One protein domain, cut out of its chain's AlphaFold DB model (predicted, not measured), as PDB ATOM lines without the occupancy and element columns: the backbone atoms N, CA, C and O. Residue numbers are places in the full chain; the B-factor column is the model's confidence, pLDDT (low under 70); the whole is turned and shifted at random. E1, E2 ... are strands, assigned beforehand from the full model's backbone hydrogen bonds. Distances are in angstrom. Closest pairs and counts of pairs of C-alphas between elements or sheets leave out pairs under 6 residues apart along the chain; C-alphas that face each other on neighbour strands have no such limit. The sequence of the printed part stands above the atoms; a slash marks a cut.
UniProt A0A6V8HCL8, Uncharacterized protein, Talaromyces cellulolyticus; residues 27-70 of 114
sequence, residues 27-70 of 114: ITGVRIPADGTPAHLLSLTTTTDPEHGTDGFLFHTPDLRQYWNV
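What this domain is: This is residues 27 to 70 of the 114 residues of an uncharacterized protein of Talaromyces cellulolyticus (UniProt A0A6V8HCL8). There is little regular structure here: a two-stranded hairpin, E1 then E2, whose turn sticks out at residues 33 to 38, and a long tail that loops out beyond E2 and folds back to pair briefly with it. The printed part has 44 residues, no named helix and two antiparallel strands; its class is all strand, with 13 residues in named elements. It is loose, with a radius of gyration of the C-alphas of 12.2 A, and spans 35 by 23 by 15 A, only just elongated.

Where its parts are: Find C-alpha 27 at (-7.874, -31.853, 32.339); from there E1, residues 27 to 31, runs 12.5 A. Next find E2, residues 40 to 47, which runs 21.6 A to C-alpha 47 at (-7.327, -36.655, 22.387).

How they stand to each other: Compare E1 and E2, a hairpin with 135 degrees between their directions: N 29 and O 42 are 2.8 A apart, within hydrogen-bond range. Residues 46 to 47 of E2 pair antiparallel with residues 61 to 62.

The domain as a whole: The C-alphas farthest apart, of Gly 36 and Pro 50, are 35.2 A apart. The printed part has no cut, and the link from E1 to E2 is short. Look for pLDDT under 70 at residues 48 to 59 and 69 to 70.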
ATOM      1  N   ILE A  27      -7.873 -33.288  32.057       84.00
ATOM      2  CA  ILE A  27      -7.874 -31.853  32.339       84.00
ATOM      3  C   ILE A  27      -9.188 -31.484  33.029       84.00
ATOM      4  O   ILE A  27     -10.259 -31.958  32.649       84.00
ATOM      5  N   THR A  28      -9.116 -30.607  34.029       88.06
ATOM      6  CA  THR A  28     -10.305 -30.012  34.647       88.06
ATOM      7  C   THR A  28     -10.659 -28.709  33.934       88.06
ATOM      8  O   THR A  28      -9.856 -27.779  33.910       88.06
ATOM      9  N   GLY A  29     -11.862 -28.635  33.365       85.44
ATOM     10  CA  GLY A  29     -12.410 -27.438  32.728       85.44
ATOM     11  C   GLY A  29     -13.542 -26.812  33.542       85.44
ATOM     12  O   GLY A  29     -14.192 -27.488  34.333       85.44
ATOM     13  N   VAL A  30     -13.806 -25.523  33.324       89.25
ATOM     14  CA  VAL A  30     -15.015 -24.838  33.808       89.25
ATOM     15  C   VAL A  30     -15.956 -24.661  32.621       89.25
ATOM     16  O   VAL A  30     -15.567 -24.070  31.616       89.25
ATOM     17  N   ARG A  31     -17.198 -25.142  32.729       87.81
ATOM     18  CA  ARG A  31     -18.255 -24.882  31.744       87.81
ATOM     19  C   ARG A  31     -19.180 -23.795  32.255       87.81
ATOM     20  O   ARG A  31     -19.661 -23.884  33.379       87.81
ATOM     21  N   ILE A  32     -19.455 -22.812  31.398       90.38
ATOM     22  CA  ILE A  32     -20.439 -21.748  31.620       90.38
ATOM     23  C   ILE A  32     -21.542 -21.922  30.568       90.38
ATOM     24  O   ILE A  32     -21.338 -21.574  29.405       90.38
ATOM     25  N   PRO A  33     -22.671 -22.545  30.929       87.62
ATOM     26  CA  PRO A  33     -23.760 -22.819  29.996       87.62
ATOM     27  C   PRO A  33     -24.483 -21.548  29.531       87.62
ATOM     28  O   PRO A  33     -24.739 -20.640  30.318       87.62
ATOM     29  N   ALA A  34     -24.863 -21.498  28.250       85.88
ATOM     30  CA  ALA A  34     -25.619 -20.374  27.683       85.88
ATOM     31  C   ALA A  34     -27.099 -20.350  28.110       85.88
ATOM     32  O   ALA A  34     -27.764 -19.328  27.979       85.88
ATOM     33  N   ASP A  35     -27.613 -21.468  28.625       89.94
ATOM     34  CA  ASP A  35     -28.989 -21.613  29.119       89.94
ATOM     35  C   ASP A  35     -29.205 -21.008  30.520       89.94
ATOM     36  O   ASP A  35     -30.312 -21.057  31.053       89.94
ATOM     37  N   GLY A  36     -28.158 -20.430  31.120       90.62
ATOM     38  CA  GLY A  36     -28.209 -19.813  32.443       90.62
ATOM     39  C   GLY A  36     -28.073 -20.799  33.603       90.62
ATOM     40  O   GLY A  36     -28.149 -20.382  34.760       90.62
ATOM     41  N   THR A  37     -27.851 -22.091  33.338       92.94
ATOM     42  CA  THR A  37     -27.525 -23.042  34.406       92.94
ATOM     43  C   THR A  37     -26.171 -22.706  35.053       92.94
ATOM     44  O   THR A  37     -25.295 -22.131  34.399       92.94
ATOM     45  N   PRO A  38     -25.966 -23.023  36.350       96.19
ATOM     46  CA  PRO A  38     -24.736 -22.662  37.046       96.19
ATOM     47  C   PRO A  38     -23.476 -23.219  36.383       96.19
ATOM     48  O   PRO A  38     -23.447 -24.354  35.888       96.19
ATOM     49  N   ALA A  39     -22.408 -22.424  36.439       94.88
ATOM     50  CA  ALA A  39     -21.095 -22.875  36.015       94.88
ATOM     51  C   ALA A  39     -20.653 -24.087  36.849       94.88
ATOM     52  O   ALA A  39     -20.846 -24.125  38.065       94.88
ATOM     53  N   HIS A  40     -20.064 -25.080  36.193       93.06
ATOM     54  CA  HIS A  40     -19.651 -26.327  36.833       93.06
ATOM     55  C   HIS A  40     -18.331 -26.835  36.266       93.06
ATOM     56  O   HIS A  40     -17.932 -26.498  35.148       93.06
ATOM     57  N   LEU A  41     -17.650 -27.647  37.072       93.25
ATOM     58  CA  LEU A  41     -16.411 -28.294  36.677       93.25
ATOM     59  C   LEU A  41     -16.696 -29.517  35.809       93.25
ATOM     60  O   LEU A  41     -17.635 -30.270  36.061       93.25
ATOM     61  N   LEU A  42     -15.843 -29.716  34.814       90.31
ATOM     62  CA  LEU A  42     -15.847 -30.863  33.924       90.31
ATOM     63  C   LEU A  42     -14.497 -31.558  33.974       90.31
ATOM     64  O   LEU A  42     -13.456 -30.905  34.008       90.31
ATOM     65  N   SER A  43     -14.527 -32.884  33.918       90.69
ATOM     66  CA  SER A  43     -13.340 -33.697  33.687       90.69
ATOM     67  C   SER A  43     -13.293 -34.062  32.204       90.69
ATOM     68  O   SER A  43     -14.219 -34.688  31.691       90.69
ATOM     69  N   LEU A  44     -12.255 -33.608  31.506       85.94
ATOM     70  CA  LEU A  44     -12.078 -33.779  30.067       85.94
ATOM     71  C   LEU A  44     -10.846 -34.637  29.807       85.94
ATOM     72  O   LEU A  44      -9.746 -34.300  30.243       85.94
ATOM     73  N   THR A  45     -11.011 -35.729  29.074       87.56
ATOM     74  CA  THR A  45      -9.883 -36.502  28.550       87.56
ATOM     75  C   THR A  45      -9.331 -35.828  27.309       87.56
ATOM     76  O   THR A  45     -10.080 -35.286  26.500       87.56
ATOM     77  N   THR A  46      -8.018 -35.866  27.141       81.00
ATOM     78  CA  THR A  46      -7.371 -35.298  25.956       81.00
ATOM     79  C   THR A  46      -7.294 -36.323  24.833       81.00
ATOM     80  O   THR A  46      -7.110 -37.517  25.072       81.00
ATOM     81  N   THR A  47      -7.463 -35.857  23.602       75.81
ATOM     82  CA  THR A  47      -7.327 -36.655  22.387       75.81
ATOM     83  C   THR A  47      -5.961 -36.418  21.753       75.81
ATOM     84  O   THR A  47      -5.400 -35.324  21.821       75.81
ATOM     85  N   THR A  48      -5.420 -37.475  21.162       66.75
ATOM     86  CA  THR A  48      -4.081 -37.542  20.571       66.75
ATOM     87  C   THR A  48      -4.071 -37.309  19.064       66.75
ATOM     88  O   THR A  48      -3.064 -37.610  18.423       66.75
ATOM     89  N   ASP A  49      -5.182 -36.811  18.510       63.16
ATOM     90  CA  ASP A  49      -5.434 -36.749  17.071       63.16
ATOM     91  C   ASP A  49      -4.345 -35.941  16.327       63.16
ATOM     92  O   ASP A  49      -4.277 -34.717  16.478       63.16
ATOM     93  N   PRO A  50      -3.468 -36.609  15.551       52.12
ATOM     94  CA  PRO A  50      -2.347 -35.967  14.875       52.12
ATOM     95  C   PRO A  50      -2.764 -35.201  13.610       52.12
ATOM     96  O   PRO A  50      -1.952 -34.441  13.084       52.12
ATOM     97  N   GLU A  51      -3.992 -35.376  13.105       54.62
ATOM     98  CA  GLU A  51      -4.440 -34.745  11.854       54.62
ATOM     99  C   GLU A  51      -4.930 -33.300  12.037       54.62
ATOM    100  O   GLU A  51      -4.911 -32.517  11.088       54.62
ATOM    101  N   HIS A  52      -5.317 -32.899  13.253       55.44
ATOM    102  CA  HIS A  52      -6.156 -31.707  13.452       55.44
ATOM    103  C   HIS A  52      -5.563 -30.639  14.370       55.44
ATOM    104  O   HIS A  52      -6.282 -29.934  15.086       55.44
ATOM    105  N   GLY A  53      -4.242 -30.477  14.257       53.91
ATOM    106  CA  GLY A  53      -3.483 -29.394  14.864       53.91
ATOM    107  C   GLY A  53      -3.265 -29.603  16.357       53.91
ATOM    108  O   GLY A  53      -4.190 -29.852  17.128       53.91
ATOM    109  N   THR A  54      -2.016 -29.456  16.785       54.72
ATOM    110  CA  THR A  54      -1.706 -29.273  18.196       54.72
ATOM    111  C   THR A  54      -2.477 -28.040  18.657       54.72
ATOM    112  O   THR A  54      -2.235 -26.951  18.133       54.72
ATOM    113  N   ASP A  55      -3.377 -28.175  19.632       59.81
ATOM    114  CA  ASP A  55      -3.839 -27.019  20.395       59.81
ATOM    115  C   ASP A  55      -2.580 -26.428  21.041       59.81
ATOM    116  O   ASP A  55      -2.065 -26.938  22.039       59.81
ATOM    117  N   GLY A  56      -1.991 -25.436  20.364       56.22
ATOM    118  CA  GLY A  56      -0.543 -25.193  20.389       56.22
ATOM    119  C   GLY A  56       0.028 -24.793  21.748       56.22
ATOM    120  O   GLY A  56       1.240 -24.718  21.905       56.22
ATOM    121  N   PHE A  57      -0.837 -24.544  22.731       58.94
ATOM    122  CA  PHE A  57      -0.472 -24.166  24.090       58.94
ATOM    123  C   PHE A  57      -0.552 -25.313  25.107       58.94
ATOM    124  O   PHE A  57       0.057 -25.188  26.166       58.94
ATOM    125  N   LEU A  58      -1.271 -26.407  24.827       61.56
ATOM    126  CA  LEU A  58      -1.423 -27.520  25.775       61.56
ATOM    127  C   LEU A  58      -0.625 -28.758  25.388       61.56
ATOM    128  O   LEU A  58      -0.483 -29.640  26.227       61.56
ATOM    129  N   PHE A  59      -0.168 -28.869  24.136       67.31
ATOM    130  CA  PHE A  59       0.320 -30.136  23.559       67.31
ATOM    131  C   PHE A  59      -0.696 -31.293  23.670       67.31
ATOM    132  O   PHE A  59      -0.393 -32.427  23.317       67.31
ATOM    133  N   HIS A  60      -1.910 -30.996  24.131       71.44
ATOM    134  CA  HIS A  60      -2.993 -31.911  24.415       71.44
ATOM    135  C   HIS A  60      -4.303 -31.213  24.048       71.44
ATOM    136  O   HIS A  60      -4.606 -30.141  24.572       71.44
ATOM    137  N   THR A  61      -5.092 -31.835  23.184       75.12
ATOM    138  CA  THR A  61      -6.388 -31.300  22.756       75.12
ATOM    139  C   THR A  61      -7.477 -31.875  23.661       75.12
ATOM    140  O   THR A  61      -7.645 -33.094  23.669       75.12
ATOM    141  N   PRO A  62      -8.212 -31.088  24.468       79.69
ATOM    142  CA  PRO A  62      -9.318 -31.622  25.258       79.69
ATOM    143  C   PRO A  62     -10.440 -32.133  24.343       79.69
ATOM    144  O   PRO A  62     -10.827 -31.471  23.381       79.69
ATOM    145  N   ASP A  63     -10.998 -33.301  24.657       80.69
ATOM    146  CA  ASP A  63     -12.115 -33.865  23.905       80.69
ATOM    147  C   ASP A  63     -13.431 -33.165  24.266       80.69
ATOM    148  O   ASP A  63     -14.073 -33.440  25.286       80.69
ATOM    149  N   LEU A  64     -13.836 -32.237  23.402       80.25
ATOM    150  CA  LEU A  64     -15.055 -31.457  23.572       80.25
ATOM    151  C   LEU A  64     -16.254 -32.036  22.815       80.25
ATOM    152  O   LEU A  64     -17.328 -31.450  22.904       80.25
ATOM    153  N   ARG A  65     -16.113 -33.156  22.087       79.38
ATOM    154  CA  ARG A  65     -17.128 -33.663  21.137       79.38
ATOM    155  C   ARG A  65     -18.520 -33.804  21.754       79.38
ATOM    156  O   ARG A  65     -19.502 -33.431  21.127       79.38
ATOM    157  N   GLN A  66     -18.596 -34.242  23.011       80.94
ATOM    158  CA  GLN A  66     -19.856 -34.389  23.756       80.94
ATOM    159  C   GLN A  66     -20.622 -33.069  23.997       80.94
ATOM    160  O   GLN A  66     -21.802 -33.105  24.332       80.94
ATOM    161  N   TYR A  67     -19.966 -31.911  23.856       79.88
ATOM    162  CA  TYR A  67     -20.558 -30.586  24.077       79.88
ATOM    163  C   TYR A  67     -20.924 -29.859  22.780       79.88
ATOM    164  O   TYR A  67     -21.498 -28.772  22.838       79.88
ATOM    165  N   TRP A  68     -20.604 -30.437  21.622       74.38
ATOM    166  CA  TRP A  68     -20.976 -29.884  20.326       74.38
ATOM    167  C   TRP A  68     -22.234 -30.582  19.815       74.38
ATOM    168  O   TRP A  68     -22.289 -31.803  19.714       74.38
ATOM    169  N   ASN A  69     -23.254 -29.798  19.460       67.31
ATOM    170  CA  ASN A  69     -24.530 -30.325  18.961       67.31
ATOM    171  C   ASN A  69     -24.432 -30.964  17.565       67.31
ATOM    172  O   ASN A  69     -25.353 -31.665  17.152       67.31
ATOM    173  N   VAL A  70     -23.365 -30.690  16.808       66.75
ATOM    174  CA  VAL A  70     -23.254 -31.068  15.394       66.75
ATOM    175  C   VAL A  70     -21.926 -31.771  15.165       66.75
ATOM    176  O   VAL A  70     -20.891 -31.137  15.339       66.75
TER     177      VAL A  70